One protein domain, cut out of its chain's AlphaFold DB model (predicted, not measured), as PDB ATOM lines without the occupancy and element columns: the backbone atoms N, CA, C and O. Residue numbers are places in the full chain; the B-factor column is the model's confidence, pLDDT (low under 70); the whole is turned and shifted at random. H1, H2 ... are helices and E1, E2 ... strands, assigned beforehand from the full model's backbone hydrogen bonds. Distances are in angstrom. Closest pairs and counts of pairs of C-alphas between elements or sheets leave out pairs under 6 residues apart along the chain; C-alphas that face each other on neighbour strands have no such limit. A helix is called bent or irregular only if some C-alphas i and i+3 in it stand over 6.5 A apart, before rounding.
ATOM      1  N   ARG A   9    -102.550  43.508 102.447       91.31
ATOM      2  CA  ARG A   9    -101.703  43.322 101.264       91.31
ATOM      3  C   ARG A   9    -101.494  44.654 100.548       91.31
ATOM      4  O   ARG A   9    -102.334  45.536 100.694       91.31
ATOM      5  N   PRO A  10    -100.423  44.821  99.762       91.88
ATOM      6  CA  PRO A  10    -100.272  46.000  98.917       91.88
ATOM      7  C   PRO A  10    -101.470  46.135  97.969       91.88
ATOM      8  O   PRO A  10    -101.963  45.130  97.443       91.88
ATOM      9  N   TYR A  11    -101.939  47.366  97.784       90.50
ATOM     10  CA  TYR A  11    -102.893  47.695  96.729       90.50
ATOM     11  C   TYR A  11    -102.221  47.544  95.363       90.50
ATOM     12  O   TYR A  11    -101.112  48.040  95.162       90.50
ATOM     13  N   ASP A  12    -102.894  46.858  94.443       89.00
ATOM     14  CA  ASP A  12    -102.404  46.594  93.094       89.00
ATOM     15  C   ASP A  12    -103.400  47.150  92.069       89.00
ATOM     16  O   ASP A  12    -104.443  46.539  91.857       89.00
ATOM     17  N   PRO A  13    -103.128  48.292  91.417       85.19
ATOM     18  CA  PRO A  13    -104.098  48.934  90.528       85.19
ATOM     19  C   PRO A  13    -104.432  48.117  89.270       85.19
ATOM     20  O   PRO A  13    -105.436  48.404  88.619       85.19
ATOM     21  N   GLU A  14    -103.612  47.126  88.902       84.94
ATOM     22  CA  GLU A  14    -103.876  46.246  87.755       84.94
ATOM     23  C   GLU A  14    -104.883  45.136  88.099       84.94
ATOM     24  O   GLU A  14    -105.701  44.754  87.257       84.94
ATOM     25  N   SER A  15    -104.846  44.632  89.333       82.81
ATOM     26  CA  SER A  15    -105.711  43.547  89.814       82.81
ATOM     27  C   SER A  15    -106.915  44.042  90.621       82.81
ATOM     28  O   SER A  15    -107.949  43.368  90.662       82.81
ATOM     29  N   ASP A  16    -106.798  45.202  91.264       85.94
ATOM     30  CA  ASP A  16    -107.790  45.764  92.175       85.94
ATOM     31  C   ASP A  16    -108.705  46.763  91.473       85.94
ATOM     32  O   ASP A  16    -108.472  47.970  91.445       85.94
ATOM     33  N   GLU A  17    -109.817  46.255  90.945       86.81
ATOM     34  CA  GLU A  17    -110.869  47.110  90.403       86.81
ATOM     35  C   GLU A  17    -111.546  47.892  91.539       86.81
ATOM     36  O   GLU A  17    -112.115  47.307  92.463       86.81
ATOM     37  N   LEU A  18    -111.512  49.222  91.476       88.00
ATOM     38  CA  LEU A  18    -112.151  50.083  92.472       88.00
ATOM     39  C   LEU A  18    -113.674  50.036  92.365       88.00
ATOM     40  O   LEU A  18    -114.248  49.893  91.285       88.00
ATOM     41  N   ARG A  19    -114.355  50.162  93.508       83.19
ATOM     42  CA  ARG A  19    -115.813  50.005  93.572       83.19
ATOM     43  C   ARG A  19    -116.559  51.108  92.822       83.19
ATOM     44  O   ARG A  19    -117.616  50.835  92.248       83.19
ATOM     45  N   ASN A  20    -116.080  52.347  92.874       83.00
ATOM     46  CA  ASN A  20    -116.685  53.485  92.182       83.00
ATOM     47  C   ASN A  20    -115.639  54.565  91.831       83.00
ATOM     48  O   ASN A  20    -114.482  54.497  92.236       83.00
ATOM     49  N   GLY A  21    -116.064  55.586  91.076       82.00
ATOM     50  CA  GLY A  21    -115.187  56.687  90.656       82.00
ATOM     51  C   GLY A  21    -114.729  57.629  91.779       82.00
ATOM     52  O   GLY A  21    -113.738  58.327  91.599       82.00
ATOM     53  N   TRP A  22    -115.407  57.653  92.932       83.25
ATOM     54  CA  TRP A  22    -114.934  58.388  94.112       83.25
ATOM     55  C   TRP A  22    -113.760  57.672  94.781       83.25
ATOM     56  O   TRP A  22    -112.775  58.325  95.112       83.25
ATOM     57  N   ASP A  23    -113.831  56.342  94.906       87.25
ATOM     58  CA  ASP A  23    -112.711  55.524  95.386       87.25
ATOM     59  C   ASP A  23    -111.482  55.706  94.472       87.25
ATOM     60  O   ASP A  23    -110.366  55.826  94.967       87.25
ATOM     61  N   ALA A  24    -111.691  55.809  93.150       86.81
ATOM     62  CA  ALA A  24    -110.632  56.111  92.179       86.81
ATOM     63  C   ALA A  24    -109.930  57.439  92.453       86.81
ATOM     64  O   ALA A  24    -108.714  57.452  92.625       86.81
ATOM     65  N   LEU A  25    -110.690  58.524  92.599       89.06
ATOM     66  CA  LEU A  25    -110.133  59.843  92.896       89.06
ATOM     67  C   LEU A  25    -109.314  59.854  94.193       89.06
ATOM     68  O   LEU A  25    -108.221  60.418  94.228       89.06
ATOM     69  N   SER A  26    -109.819  59.221  95.252       89.81
ATOM     70  CA  SER A  26    -109.122  59.170  96.540       89.81
ATOM     71  C   SER A  26    -107.842  58.327  96.487       89.81
ATOM     72  O   SER A  26    -106.820  58.736  97.038       89.81
ATOM     73  N   VAL A  27    -107.863  57.190  95.787       89.75
ATOM     74  CA  VAL A  27    -106.681  56.336  95.570       89.75
ATOM     75  C   VAL A  27    -105.630  57.041  94.716       89.75
ATOM     76  O   VAL A  27    -104.445  57.020  95.061       89.75
ATOM     77  N   GLU A  28    -106.046  57.700  93.634       90.50
ATOM     78  CA  GLU A  28    -105.159  58.493  92.779       90.50
ATOM     79  C   GLU A  28    -104.505  59.629  93.565       90.50
ATOM     80  O   GLU A  28    -103.293  59.817  93.467       90.50
ATOM     81  N   GLN A  29    -105.272  60.344  94.394       91.06
ATOM     82  CA  GLN A  29    -104.744  61.421  95.227       91.06
ATOM     83  C   GLN A  29    -103.699  60.904  96.221       91.06
ATOM     84  O   GLN A  29    -102.587  61.426  96.255       91.06
ATOM     85  N   ALA A  30    -104.010  59.850  96.977       89.50
ATOM     86  CA  ALA A  30    -103.077  59.296  97.955       89.50
ATOM     87  C   ALA A  30    -101.794  58.758  97.293       89.50
ATOM     88  O   ALA A  30    -100.694  58.946  97.816       89.50
ATOM     89  N   THR A  31    -101.918  58.151  96.108       88.19
ATOM     90  CA  THR A  31    -100.766  57.693  95.317       88.19
ATOM     91  C   THR A  31     -99.938  58.874  94.797       88.19
ATOM     92  O   THR A  31     -98.710  58.835  94.851       88.19
ATOM     93  N   ALA A  32    -100.584  59.951  94.338       90.31
ATOM     94  CA  ALA A  32     -99.915  61.173  93.883       90.31
ATOM     95  C   ALA A  32     -99.185  61.910  95.020       90.31
ATOM     96  O   ALA A  32     -98.148  62.528  94.789       90.31
ATOM     97  N   GLU A  33     -99.687  61.803  96.253       90.50
ATOM     98  CA  GLU A  33     -99.009  62.265  97.471       90.50
ATOM     99  C   GLU A  33     -97.823  61.369  97.882       90.50
ATOM    100  O   GLU A  33     -97.098  61.697  98.819       90.50
ATOM    101  N   GLY A  34     -97.600  60.250  97.183       89.69
ATOM    102  CA  GLY A  34     -96.521  59.303  97.459       89.69
ATOM    103  C   GLY A  34     -96.793  58.378  98.645       89.69
ATOM    104  O   GLY A  34     -95.848  57.789  99.175       89.69
ATOM    105  N   LYS A  35     -98.053  58.249  99.084       89.88
ATOM    106  CA  LYS A  35     -98.442  57.328 100.161       89.88
ATOM    107  C   LYS A  35     -98.495  55.895  99.635       89.88
ATOM    108  O   LYS A  35     -98.970  55.654  98.524       89.88
ATOM    109  N   ASN A  36     -98.070  54.928 100.449       91.88
ATOM    110  CA  ASN A  36     -98.285  53.520 100.114       91.88
ATOM    111  C   ASN A  36     -99.707  53.112 100.506       91.88
ATOM    112  O   ASN A  36    -100.209  53.515 101.556       91.88
ATOM    113  N   LEU A  37    -100.345  52.300  99.668       92.50
ATOM    114  CA  LEU A  37    -101.723  51.861  99.857       92.50
ATOM    115  C   LEU A  37    -101.785  50.361 100.127       92.50
ATOM    116  O   LEU A  37    -101.081  49.569  99.496       92.50
ATOM    117  N   TYR A  38    -102.658  49.975 101.049       92.75
ATOM    118  CA  TYR A  38    -102.853  48.594 101.464       92.75
ATOM    119  C   TYR A  38    -104.326  48.229 101.461       92.75
ATOM    120  O   TYR A  38    -105.161  48.996 101.924       92.75
ATOM    121  N   VAL A  39    -104.635  47.032 100.983       91.75
ATOM    122  CA  VAL A  39    -105.978  46.461 100.966       91.75
ATOM    123  C   VAL A  39    -106.092  45.447 102.086       91.75
ATOM    124  O   VAL A  39    -105.234  44.569 102.217       91.75
ATOM    125  N   ASP A  40    -107.155  45.537 102.873       90.75
ATOM    126  CA  ASP A  40    -107.461  44.524 103.872       90.75
ATOM    127  C   ASP A  40    -108.355  43.397 103.310       90.75
ATOM    128  O   ASP A  40    -108.935  43.491 102.227       90.75
ATOM    129  N   GLN A  41    -108.514  42.313 104.066       88.44
ATOM    130  CA  GLN A  41    -109.363  41.167 103.704       88.44
ATOM    131  C   GLN A  41    -110.843  41.507 103.387       88.44
ATOM    132  O   GLN A  41    -111.544  40.730 102.723       88.44
ATOM    133  N   PHE A  42    -111.367  42.647 103.845       87.75
ATOM    134  CA  PHE A  42    -112.714  43.149 103.548       87.75
ATOM    135  C   PHE A  42    -112.787  43.974 102.254       87.75
ATOM    136  O   PHE A  42    -113.894  44.187 101.730       87.75
ATOM    137  N   GLY A  43    -111.628  44.292 101.677       88.81
ATOM    138  CA  GLY A  43    -111.452  45.059 100.452       88.81
ATOM    139  C   GLY A  43    -111.339  46.562 100.683       88.81
ATOM    140  O   GLY A  43    -111.412  47.308  99.709       88.81
ATOM    141  N   ASP A  44    -111.216  47.023 101.925       91.94
ATOM    142  CA  ASP A  44    -111.017  48.432 102.235       91.94
ATOM    143  C   ASP A  44    -109.536  48.795 102.034       91.94
ATOM    144  O   ASP A  44    -108.627  48.002 102.294       91.94
ATOM    145  N   ILE A  45    -109.305  49.992 101.504       92.19
ATOM    146  CA  ILE A  45    -107.997  50.524 101.134       92.19
ATOM    147  C   ILE A  45    -107.582  51.537 102.191       92.19
ATOM    148  O   ILE A  45    -108.334  52.459 102.518       92.19
ATOM    149  N   TRP A  46    -106.361  51.385 102.679       93.56
ATOM    150  CA  TRP A  46    -105.789  52.155 103.769       93.56
ATOM    151  C   TRP A  46    -104.444  52.746 103.358       93.56
ATOM    152  O   TRP A  46    -103.679  52.101 102.638       93.56
ATOM    153  N   THR A  47    -104.127  53.944 103.843       92.06
ATOM    154  CA  THR A  47    -102.774  54.504 103.728       92.06
ATOM    155  C   THR A  47    -101.800  53.820 104.683       92.06
ATOM    156  O   THR A  47    -102.176  53.239 105.706       92.06
ATOM    157  N   ASP A  48    -100.514  53.902 104.360       83.62
ATOM    158  CA  ASP A  48     -99.443  53.585 105.298       83.62
ATOM    159  C   ASP A  48     -99.354  54.612 106.442       83.62
ATOM    160  O   ASP A  48     -99.879  55.723 106.355       83.62
ATOM    161  N   GLY A  49     -98.749  54.212 107.561       80.50
ATOM    162  CA  GLY A  49     -98.665  55.049 108.757       80.50
ATOM    163  C   GLY A  49     -99.966  55.071 109.563       80.50
ATOM    164  O   GLY A  49    -100.268  54.107 110.272       80.50
ATOM    165  N   GLU A  50    -100.712  56.177 109.484       78.38
ATOM    166  CA  GLU A  50    -101.905  56.451 110.312       78.38
ATOM    167  C   GLU A  50    -103.135  55.610 109.935       78.38
ATOM    168  O   GLU A  50    -104.126  55.624 110.666       78.38
ATOM    169  N   ARG A  51    -103.056  54.825 108.848       83.62
ATOM    170  CA  ARG A  51    -104.148  53.981 108.336       83.62
ATOM    171  C   ARG A  51    -105.412  54.796 108.081       83.62
ATOM    172  O   ARG A  51    -106.482  54.505 108.612       83.62
ATOM    173  N   GLU A  52    -105.281  55.823 107.252       88.94
ATOM    174  CA  GLU A  52    -106.430  56.586 106.775       88.94
ATOM    175  C   GLU A  52    -107.196  55.755 105.748       88.94
ATOM    176  O   GLU A  52    -106.592  55.111 104.890       88.94
ATOM    177  N   TYR A  53    -108.524  55.764 105.827       89.94
ATOM    178  CA  TYR A  53    -109.369  55.108 104.835       89.94
ATOM    179  C   TYR A  53    -109.345  55.898 103.522       89.94
ATOM    180  O   TYR A  53    -109.647  57.091 103.510       89.94
ATOM    181  N   VAL A  54    -109.018  55.222 102.421       90.88
ATOM    182  CA  VAL A  54    -108.874  55.826 101.085       90.88
ATOM    183  C   VAL A  54    -110.009  55.418 100.157       90.88
ATOM    184  O   VAL A  54    -110.428  56.199  99.312       90.88
ATOM    185  N   GLY A  55    -110.531  54.207 100.307       91.56
ATOM    186  CA  GLY A  55    -111.579  53.713  99.429       91.56
ATOM    187  C   GLY A  55    -111.762  52.216  99.551       91.56
ATOM    188  O   GLY A  55    -111.283  51.598 100.499       91.56
ATOM    189  N   ARG A  56    -112.457  51.619  98.586       92.56
ATOM    190  CA  ARG A  56    -112.743  50.185  98.595       92.56
ATOM    191  C   ARG A  56    -112.633  49.548  97.215       92.56
ATOM    192  O   ARG A  56    -113.160  50.066  96.229       92.56
ATOM    193  N   ILE A  57    -112.034  48.362  97.167       91.31
ATOM    194  CA  ILE A  57    -112.010  47.518  95.972       91.31
ATOM    195  C   ILE A  57    -113.338  46.776  95.802       91.31
ATOM    196  O   ILE A  57    -114.039  46.426  96.760       91.31
TER     197      ILE A  57
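Overview. This is residues 9 to 57 of the 61 residues of an uncharacterized protein of uncultured Clostridium sp (UniProt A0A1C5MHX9). A small sheet of three short antiparallel strands, E1, E2 and E3, is covered on one face by a single helix, H1, which runs along the strands over E2 and E3, while no named element covers the other face. A long opening stretch without a named element, residues 9 to 20, starts beside E1, where residues 9 to 10 make a short pairing with it, and goes round to the beginning of H1. The printed part has 49 residues, with one named helix followed by three named strands, in the order H1, E1, E2, E3; the sheet's order is E1, E2, E3, and the class is mixed, helices and strands, with under half of the residues in named elements. The whole is compact and rounded, with a radius of gyration of the C-alphas of 9.4 A and spans of 23 by 21 by 17 A.

Along the chain. The sheet is made of three strands of four residues each. E1 is residues 37 to 40, from C-alpha 37 at (-101.723, 51.861, 99.857) over 10.1 A to Asp 40. E2 is residues 44 to 47, Asp 44 to Thr 47, and is 10.3 A long. E3 is residues 53 to 56, 8.6 A from Tyr 53 to Arg 56, and it ends with C-alpha 56 at (-112.743, 50.185, 98.595). H1 comes before them in the chain as residues 21 to 32; it begins with C-alpha 21 at (-115.187, 56.687, 90.656) and is 16.2 A long. H1 is neither bent nor irregular.

Arrangement. E2 is the inner strand of the sheet, and E1 and E3 are its edge strands. The three strands form a meander, each strand the antiparallel neighbour of the one before. E1 and E2 are a hairpin, with 145 degrees between their N-to-C directions. The C-alphas of Val 39 and Ile 45 face each other at 4.5 A; N 38 and O 46 are within hydrogen-bond range at 2.8 A, and so are N 40 and O 44 at 2.9 A. E2 and E3 are also a hairpin, with 147 degrees between their directions. Here the C-alphas of Asp 44 and Arg 56 face each other at 4.4 A, and N 45 and O 55 are within hydrogen-bond range at 2.7 A. Outside the named strands, residues 9 to 10 pair antiparallel with residues 38 to 39 of E1. H1 is on the sheet, at a height over the sheet of 8.8 A, and this makes two layers, a helix on one face of a sheet. It lies over E2 and E3, with 4 of its C-alphas falling on each; E1, with 2, only just falls short. On the local plane its line and that of E2 stand at 21 degrees, and it runs along the strands. The closest C-alphas of H1 and E3 are those of Asp 23 and Gly 55, 4.6 A apart. For H1 and E1 they are those of Thr 31 and Leu 37, at 7.5 A. In H1 every O i to N i+4 pair is within hydrogen-bond range.

Size, cuts and confidence. The two C-alphas farthest apart are those of Glu 14 and Glu 50, at 24.8 A, while the first and last printed C-alphas, Arg 9 and Ile 57, are 12.3 A apart. The printed part has no cut. The links from H1 to E1, from E1 to E2 and from E2 to E3 are tight, with 4, 3 and 5 residues between the elements. Before H1, the C-alphas of residues 9 to 20 lie 6 to 12 A from the mean of the C-alphas. The mean pLDDT of the printed part of this model is 88.5, and no printed residue is under 70.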